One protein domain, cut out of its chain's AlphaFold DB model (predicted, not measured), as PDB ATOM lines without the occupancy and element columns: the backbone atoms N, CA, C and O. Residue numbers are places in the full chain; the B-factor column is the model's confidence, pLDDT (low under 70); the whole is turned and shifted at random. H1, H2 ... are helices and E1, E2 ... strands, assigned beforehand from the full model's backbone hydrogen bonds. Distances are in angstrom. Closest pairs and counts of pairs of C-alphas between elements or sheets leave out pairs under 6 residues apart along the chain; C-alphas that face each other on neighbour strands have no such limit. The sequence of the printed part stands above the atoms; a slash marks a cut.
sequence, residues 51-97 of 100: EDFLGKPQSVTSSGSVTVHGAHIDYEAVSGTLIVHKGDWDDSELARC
ATOM      1  N   GLU A  51     179.142 147.448 245.771       73.19
ATOM      2  CA  GLU A  51     178.444 148.519 246.491       73.19
ATOM      3  C   GLU A  51     177.593 147.992 247.658       73.19
ATOM      4  O   GLU A  51     177.576 148.591 248.732       73.19
ATOM      5  N   ASP A  52     176.929 146.846 247.482       70.94
ATOM      6  CA  ASP A  52     176.148 146.207 248.547       70.94
ATOM      7  C   ASP A  52     177.042 145.547 249.602       70.94
ATOM      8  O   ASP A  52     176.696 145.540 250.783       70.94
ATOM      9  N   PHE A  53     178.195 145.015 249.190       70.94
ATOM     10  CA  PHE A  53     179.169 144.388 250.080       70.94
ATOM     11  C   PHE A  53     179.880 145.409 250.977       70.94
ATOM     12  O   PHE A  53     180.114 145.129 252.150       70.94
ATOM     13  N   LEU A  54     180.208 146.590 250.444       73.00
ATOM     14  CA  LEU A  54     180.896 147.651 251.187       73.00
ATOM     15  C   LEU A  54     179.940 148.584 251.940       73.00
ATOM     16  O   LEU A  54     180.365 149.233 252.890       73.00
ATOM     17  N   GLY A  55     178.672 148.674 251.524       67.62
ATOM     18  CA  GLY A  55     177.690 149.597 252.101       67.62
ATOM     19  C   GLY A  55     176.810 149.014 253.211       67.62
ATOM     20  O   GLY A  55     176.086 149.764 253.865       67.62
ATOM     21  N   LYS A  56     176.827 147.693 253.427       73.00
ATOM     22  CA  LYS A  56     176.001 147.009 254.437       73.00
ATOM     23  C   LYS A  56     176.868 146.083 255.286       73.00
ATOM     24  O   LYS A  56     177.652 145.333 254.700       73.00
ATOM     25  N   PRO A  57     176.693 146.041 256.621       73.19
ATOM     26  CA  PRO A  57     177.399 145.087 257.471       73.19
ATOM     27  C   PRO A  57     177.193 143.659 256.970       73.19
ATOM     28  O   PRO A  57     176.063 143.177 256.907       73.19
ATOM     29  N   GLN A  58     178.282 142.996 256.594       80.06
ATOM     30  CA  GLN A  58     178.274 141.561 256.325       80.06
ATOM     31  C   GLN A  58     178.862 140.836 257.526       80.06
ATOM     32  O   GLN A  58     179.741 141.366 258.212       80.06
ATOM     33  N   SER A  59     178.391 139.616 257.756       80.94
ATOM     34  CA  SER A  59     178.965 138.715 258.742       80.94
ATOM     35  C   SER A  59     179.066 137.314 258.158       80.94
ATOM     36  O   SER A  59     178.118 136.827 257.543       80.94
ATOM     37  N   VAL A  60     180.223 136.680 258.335       84.06
ATOM     38  CA  VAL A  60     180.431 135.272 258.007       84.06
ATOM     39  C   VAL A  60     180.898 134.558 259.261       84.06
ATOM     40  O   VAL A  60     181.955 134.872 259.814       84.06
ATOM     41  N   THR A  61     180.109 133.574 259.668       89.00
ATOM     42  CA  THR A  61     180.427 132.659 260.756       89.00
ATOM     43  C   THR A  61     181.078 131.403 260.193       89.00
ATOM     44  O   THR A  61     180.584 130.808 259.237       89.00
ATOM     45  N   SER A  62     182.175 130.977 260.807       89.19
ATOM     46  CA  SER A  62     182.824 129.694 260.541       89.19
ATOM     47  C   SER A  62     183.081 128.970 261.854       89.19
ATOM     48  O   SER A  62     183.335 129.605 262.872       89.19
ATOM     49  N   SER A  63     183.009 127.647 261.848       94.44
ATOM     50  CA  SER A  63     183.341 126.823 263.006       94.44
ATOM     51  C   SER A  63     184.626 126.047 262.754       94.44
ATOM     52  O   SER A  63     184.996 125.764 261.614       94.44
ATOM     53  N   GLY A  64     185.329 125.724 263.831       94.56
ATOM     54  CA  GLY A  64     186.566 124.965 263.767       94.56
ATOM     55  C   GLY A  64     186.998 124.496 265.143       94.56
ATOM     56  O   GLY A  64     186.233 124.538 266.101       94.56
ATOM     57  N   SER A  65     188.241 124.042 265.238       95.00
ATOM     58  CA  SER A  65     188.826 123.640 266.510       95.00
ATOM     59  C   SER A  65     190.324 123.904 266.549       95.00
ATOM     60  O   SER A  65     190.996 123.947 265.517       95.00
ATOM     61  N   VAL A  66     190.847 124.098 267.755       95.56
ATOM     62  CA  VAL A  66     192.278 124.200 268.041       95.56
ATOM     63  C   VAL A  66     192.648 123.208 269.134       95.56
ATOM     64  O   VAL A  66     191.846 122.896 270.010       95.56
ATOM     65  N   THR A  67     193.880 122.708 269.106       97.19
ATOM     66  CA  THR A  67     194.415 121.885 270.197       97.19
ATOM     67  C   THR A  67     195.427 122.693 270.998       97.19
ATOM     68  O   THR A  67     196.436 123.139 270.455       97.19
ATOM     69  N   VAL A  68     195.178 122.862 272.295       95.00
ATOM     70  CA  VAL A  68     196.038 123.612 273.218       95.00
ATOM     71  C   VAL A  68     196.406 122.695 274.380       95.00
ATOM     72  O   VAL A  68     195.531 122.186 275.069       95.00
ATOM     73  N   HIS A  69     197.701 122.442 274.591       95.19
ATOM     74  CA  HIS A  69     198.195 121.503 275.618       95.19
ATOM     75  C   HIS A  69     197.560 120.096 275.550       95.19
ATOM     76  O   HIS A  69     197.349 119.449 276.571       95.19
ATOM     77  N   GLY A  70     197.234 119.618 274.345       94.38
ATOM     78  CA  GLY A  70     196.573 118.324 274.143       94.38
ATOM     79  C   GLY A  70     195.065 118.320 274.424       94.38
ATOM     80  O   GLY A  70     194.428 117.287 274.236       94.38
ATOM     81  N   ALA A  71     194.483 119.452 274.829       95.44
ATOM     82  CA  ALA A  71     193.040 119.630 274.919       95.44
ATOM     83  C   ALA A  71     192.485 120.151 273.590       95.44
ATOM     84  O   ALA A  71     192.982 121.141 273.050       95.44
ATOM     85  N   HIS A  72     191.448 119.485 273.086       94.81
ATOM     86  CA  HIS A  72     190.684 119.913 271.917       94.81
ATOM     87  C   HIS A  72     189.663 120.976 272.324       94.81
ATOM     88  O   HIS A  72     188.909 120.770 273.275       94.81
ATOM     89  N   ILE A  73     189.653 122.105 271.621       95.88
ATOM     90  CA  ILE A  73     188.791 123.252 271.904       95.88
ATOM     91  C   ILE A  73     188.107 123.652 270.602       95.88
ATOM     92  O   ILE A  73     188.763 124.128 269.675       95.88
ATOM     93  N   ASP A  74     186.793 123.472 270.538       96.56
ATOM     94  CA  ASP A  74     185.988 123.964 269.426       96.56
ATOM     95  C   ASP A  74     185.820 125.486 269.523       96.56
ATOM     96  O   ASP A  74     185.718 126.052 270.615       96.56
ATOM     97  N   TYR A  75     185.799 126.156 268.375       92.81
ATOM     98  CA  TYR A  75     185.574 127.592 268.284       92.81
ATOM     99  C   TYR A  75     184.576 127.934 267.179       92.81
ATOM    100  O   TYR A  75     184.413 127.213 266.191       92.81
ATOM    101  N   GLU A  76     183.964 129.102 267.334       95.00
ATOM    102  CA  GLU A  76     183.180 129.781 266.313       95.00
ATOM    103  C   GLU A  76     183.854 131.126 266.020       95.00
ATOM    104  O   GLU A  76     184.052 131.948 266.915       95.00
ATOM    105  N   ALA A  77     184.272 131.331 264.776       90.44
ATOM    106  CA  ALA A  77     184.875 132.565 264.305       90.44
ATOM    107  C   ALA A  77     183.845 133.368 263.517       90.44
ATOM    108  O   ALA A  77     183.338 132.916 262.489       90.44
ATOM    109  N   VAL A  78     183.583 134.585 263.987       89.38
ATOM    110  CA  VAL A  78     182.687 135.541 263.338       89.38
ATOM    111  C   VAL A  78     183.537 136.622 262.686       89.38
ATOM    112  O   VAL A  78     184.185 137.417 263.364       89.38
ATOM    113  N   SER A  79     183.552 136.638 261.358       84.19
ATOM    114  CA  SER A  79     184.156 137.718 260.578       84.19
ATOM    115  C   SER A  79     183.088 138.744 260.214       84.19
ATOM    116  O   SER A  79     181.975 138.376 259.845       84.19
ATOM    117  N   GLY A  80     183.409 140.028 260.365       79.62
ATOM    118  CA  GLY A  80     182.578 141.147 259.921       79.62
ATOM    119  C   GLY A  80     183.232 141.902 258.764       79.62
ATOM    120  O   GLY A  80     184.432 141.752 258.528       79.62
ATOM    121  N   THR A  81     182.467 142.740 258.065       76.38
ATOM    122  CA  THR A  81     183.006 143.653 257.042       76.38
ATOM    123  C   THR A  81     183.215 145.054 257.607       76.38
ATOM    124  O   THR A  81     182.320 145.609 258.242       76.38
ATOM    125  N   LEU A  82     184.387 145.640 257.339       74.12
ATOM    126  CA  LEU A  82     184.645 147.059 257.579       74.12
ATOM    127  C   LEU A  82     183.855 147.897 256.568       74.12
ATOM    128  O   LEU A  82     184.056 147.760 255.360       74.12
ATOM    129  N   ILE A  83     182.979 148.767 257.066       75.56
ATOM    130  CA  ILE A  83     182.212 149.697 256.235       75.56
ATOM    131  C   ILE A  83     183.053 150.948 256.015       75.56
ATOM    132  O   ILE A  83     183.513 151.566 256.969       75.56
ATOM    133  N   VAL A  84     183.285 151.296 254.748       74.12
ATOM    134  CA  VAL A  84     184.022 152.509 254.378       74.12
ATOM    135  C   VAL A  84     183.019 153.541 253.895       74.12
ATOM    136  O   VAL A  84     182.400 153.390 252.839       74.12
ATOM    137  N   HIS A  85     182.864 154.599 254.675       74.81
ATOM    138  CA  HIS A  85     182.034 155.732 254.308       74.81
ATOM    139  C   HIS A  85     182.790 156.695 253.375       74.81
ATOM    140  O   HIS A  85     184.014 156.637 253.231       74.81
ATOM    141  N   LYS A  86     182.052 157.573 252.684       74.44
ATOM    142  CA  LYS A  86     182.652 158.648 251.875       74.44
ATOM    143  C   LYS A  86     183.365 159.660 252.784       74.44
ATOM    144  O   LYS A  86     183.088 159.714 253.977       74.44
ATOM    145  N   GLY A  87     184.266 160.461 252.205       74.94
ATOM    146  CA  GLY A  87     184.930 161.552 252.927       74.94
ATOM    147  C   GLY A  87     183.921 162.456 253.648       74.94
ATOM    148  O   GLY A  87     182.812 162.639 253.146       74.94
ATOM    149  N   ASP A  88     184.324 162.960 254.818       76.44
ATOM    150  CA  ASP A  88     183.529 163.775 255.757       76.44
ATOM    151  C   ASP A  88     182.494 163.014 256.619       76.44
ATOM    152  O   ASP A  88     181.666 163.637 257.281       76.44
ATOM    153  N   TRP A  89     182.554 161.677 256.666       74.62
ATOM    154  CA  TRP A  89     181.794 160.860 257.624       74.62
ATOM    155  C   TRP A  89     182.588 160.602 258.917       74.62
ATOM    156  O   TRP A  89     183.745 160.186 258.850       74.62
ATOM    157  N   ASP A  90     181.962 160.810 260.080       73.19
ATOM    158  CA  ASP A  90     182.539 160.514 261.399       73.19
ATOM    159  C   ASP A  90     181.887 159.271 262.029       73.19
ATOM    160  O   ASP A  90     180.742 159.296 262.481       73.19
ATOM    161  N   ASP A  91     182.647 158.178 262.108       69.56
ATOM    162  CA  ASP A  91     182.208 156.922 262.731       69.56
ATOM    163  C   ASP A  91     182.073 157.012 264.264       69.56
ATOM    164  O   ASP A  91     181.478 156.137 264.901       69.56
ATOM    165  N   SER A  92     182.585 158.082 264.877       68.56
ATOM    166  CA  SER A  92     182.543 158.300 266.328       68.56
ATOM    167  C   SER A  92     181.169 158.770 266.818       68.56
ATOM    168  O   SER A  92     180.846 158.607 268.000       68.56
ATOM    169  N   GLU A  93     180.330 159.330 265.938       65.12
ATOM    170  CA  GLU A  93     179.025 159.879 266.328       65.12
ATOM    171  C   GLU A  93     178.022 158.783 266.726       65.12
ATOM    172  O   GLU A  93     177.255 158.955 267.680       65.12
ATOM    173  N   LEU A  94     178.078 157.612 266.081       61.06
ATOM    174  CA  LEU A  94     177.230 156.456 266.412       61.06
ATOM    175  C   LEU A  94     177.590 155.818 267.765       61.06
ATOM    176  O   LEU A  94     176.714 155.263 268.430       61.06
ATOM    177  N   ALA A  95     178.838 155.950 268.224       58.81
ATOM    178  CA  ALA A  95     179.261 155.445 269.533       58.81
ATOM    179  C   ALA A  95     178.682 156.260 270.709       58.81
ATOM    180  O   ALA A  95     178.553 155.740 271.818       58.81
ATOM    181  N   ARG A  96     178.281 157.522 270.479       54.06
ATOM    182  CA  ARG A  96     177.715 158.414 271.512       54.06
ATOM    183  C   ARG A  96     176.231 158.189 271.802       54.06
ATOM    184  O   ARG A  96     175.762 158.633 272.841       54.06
ATOM    185  N   CYS A  97     175.494 157.487 270.941       52.06
ATOM    186  CA  CYS A  97     174.068 157.207 271.171       52.06
ATOM    187  C   CYS A  97     173.830 156.073 272.201       52.06
ATOM    188  O   CYS A  97     172.698 155.833 272.611       52.06
TER     189      CYS A  97
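Overview. This is residues 51 to 97 of the 100 residues of the protein "Peptidase S10 serine carboxypeptidase" of Acetobacter malorum (UniProt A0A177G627). The model is a long, thin hairpin of two strands, E1 and E2, whose turn end, residues 67 to 72, sticks out free. At the other end sit two short helices far from each other: H1 just before E1, and H2 at the end of a long unnamed stretch that runs on from E2 and loops round, with residues 92 to 97 standing free. The printed part has 47 residues with two named helices and two named strands, in the order H1, E1, E2, H2; the sheet E1 - E2 is antiparallel and the class is mixed, helices and strands. The whole is extended, with a radius of gyration of the C-alphas of 17.0 A, and elongated, spanning 51 by 26 by 16 A.

Arrangement. E1, residues 59 to 68, and E2, residues 71 to 80, form a hairpin with an angle of 158 degrees between their directions. Their C-alphas 65 and 74 face each other at 4.1 A. N 60 and O 79 are 2.9 A apart and N 77 and O 62 are 2.7 A apart, both within hydrogen-bond range. H1, residues 51 to 55, is apart from E2. H2, residues 94 to 97, is apart from E1 and from H1. In H1 every O i to N i+4 pair is within hydrogen-bond range; H2 is too short for such a pair.

Along the chain. E1 measures 27.0 A from C-alpha 59 at (178.965, 138.715, 258.742) to C-alpha 68, and E2 28.2 A from C-alpha 71 to C-alpha 80. H1 begins at C-alpha 51, (178.444, 148.519, 246.491), and H2 ends at C-alpha 97, (174.068, 157.207, 271.171); each measures 5.8 A.

Size, cuts and confidence. The two C-alphas farthest apart, those of Gly 70 and Asp 88, are 50.7 A apart. The printed part has no cut. The links H1 to E1 and E1 to E2 are tight, and the link E2 to H2, residues 81 to 93, is long. The mean pLDDT of the printed part is 80.4; residue 55 and residues 91 to 97 are under 70.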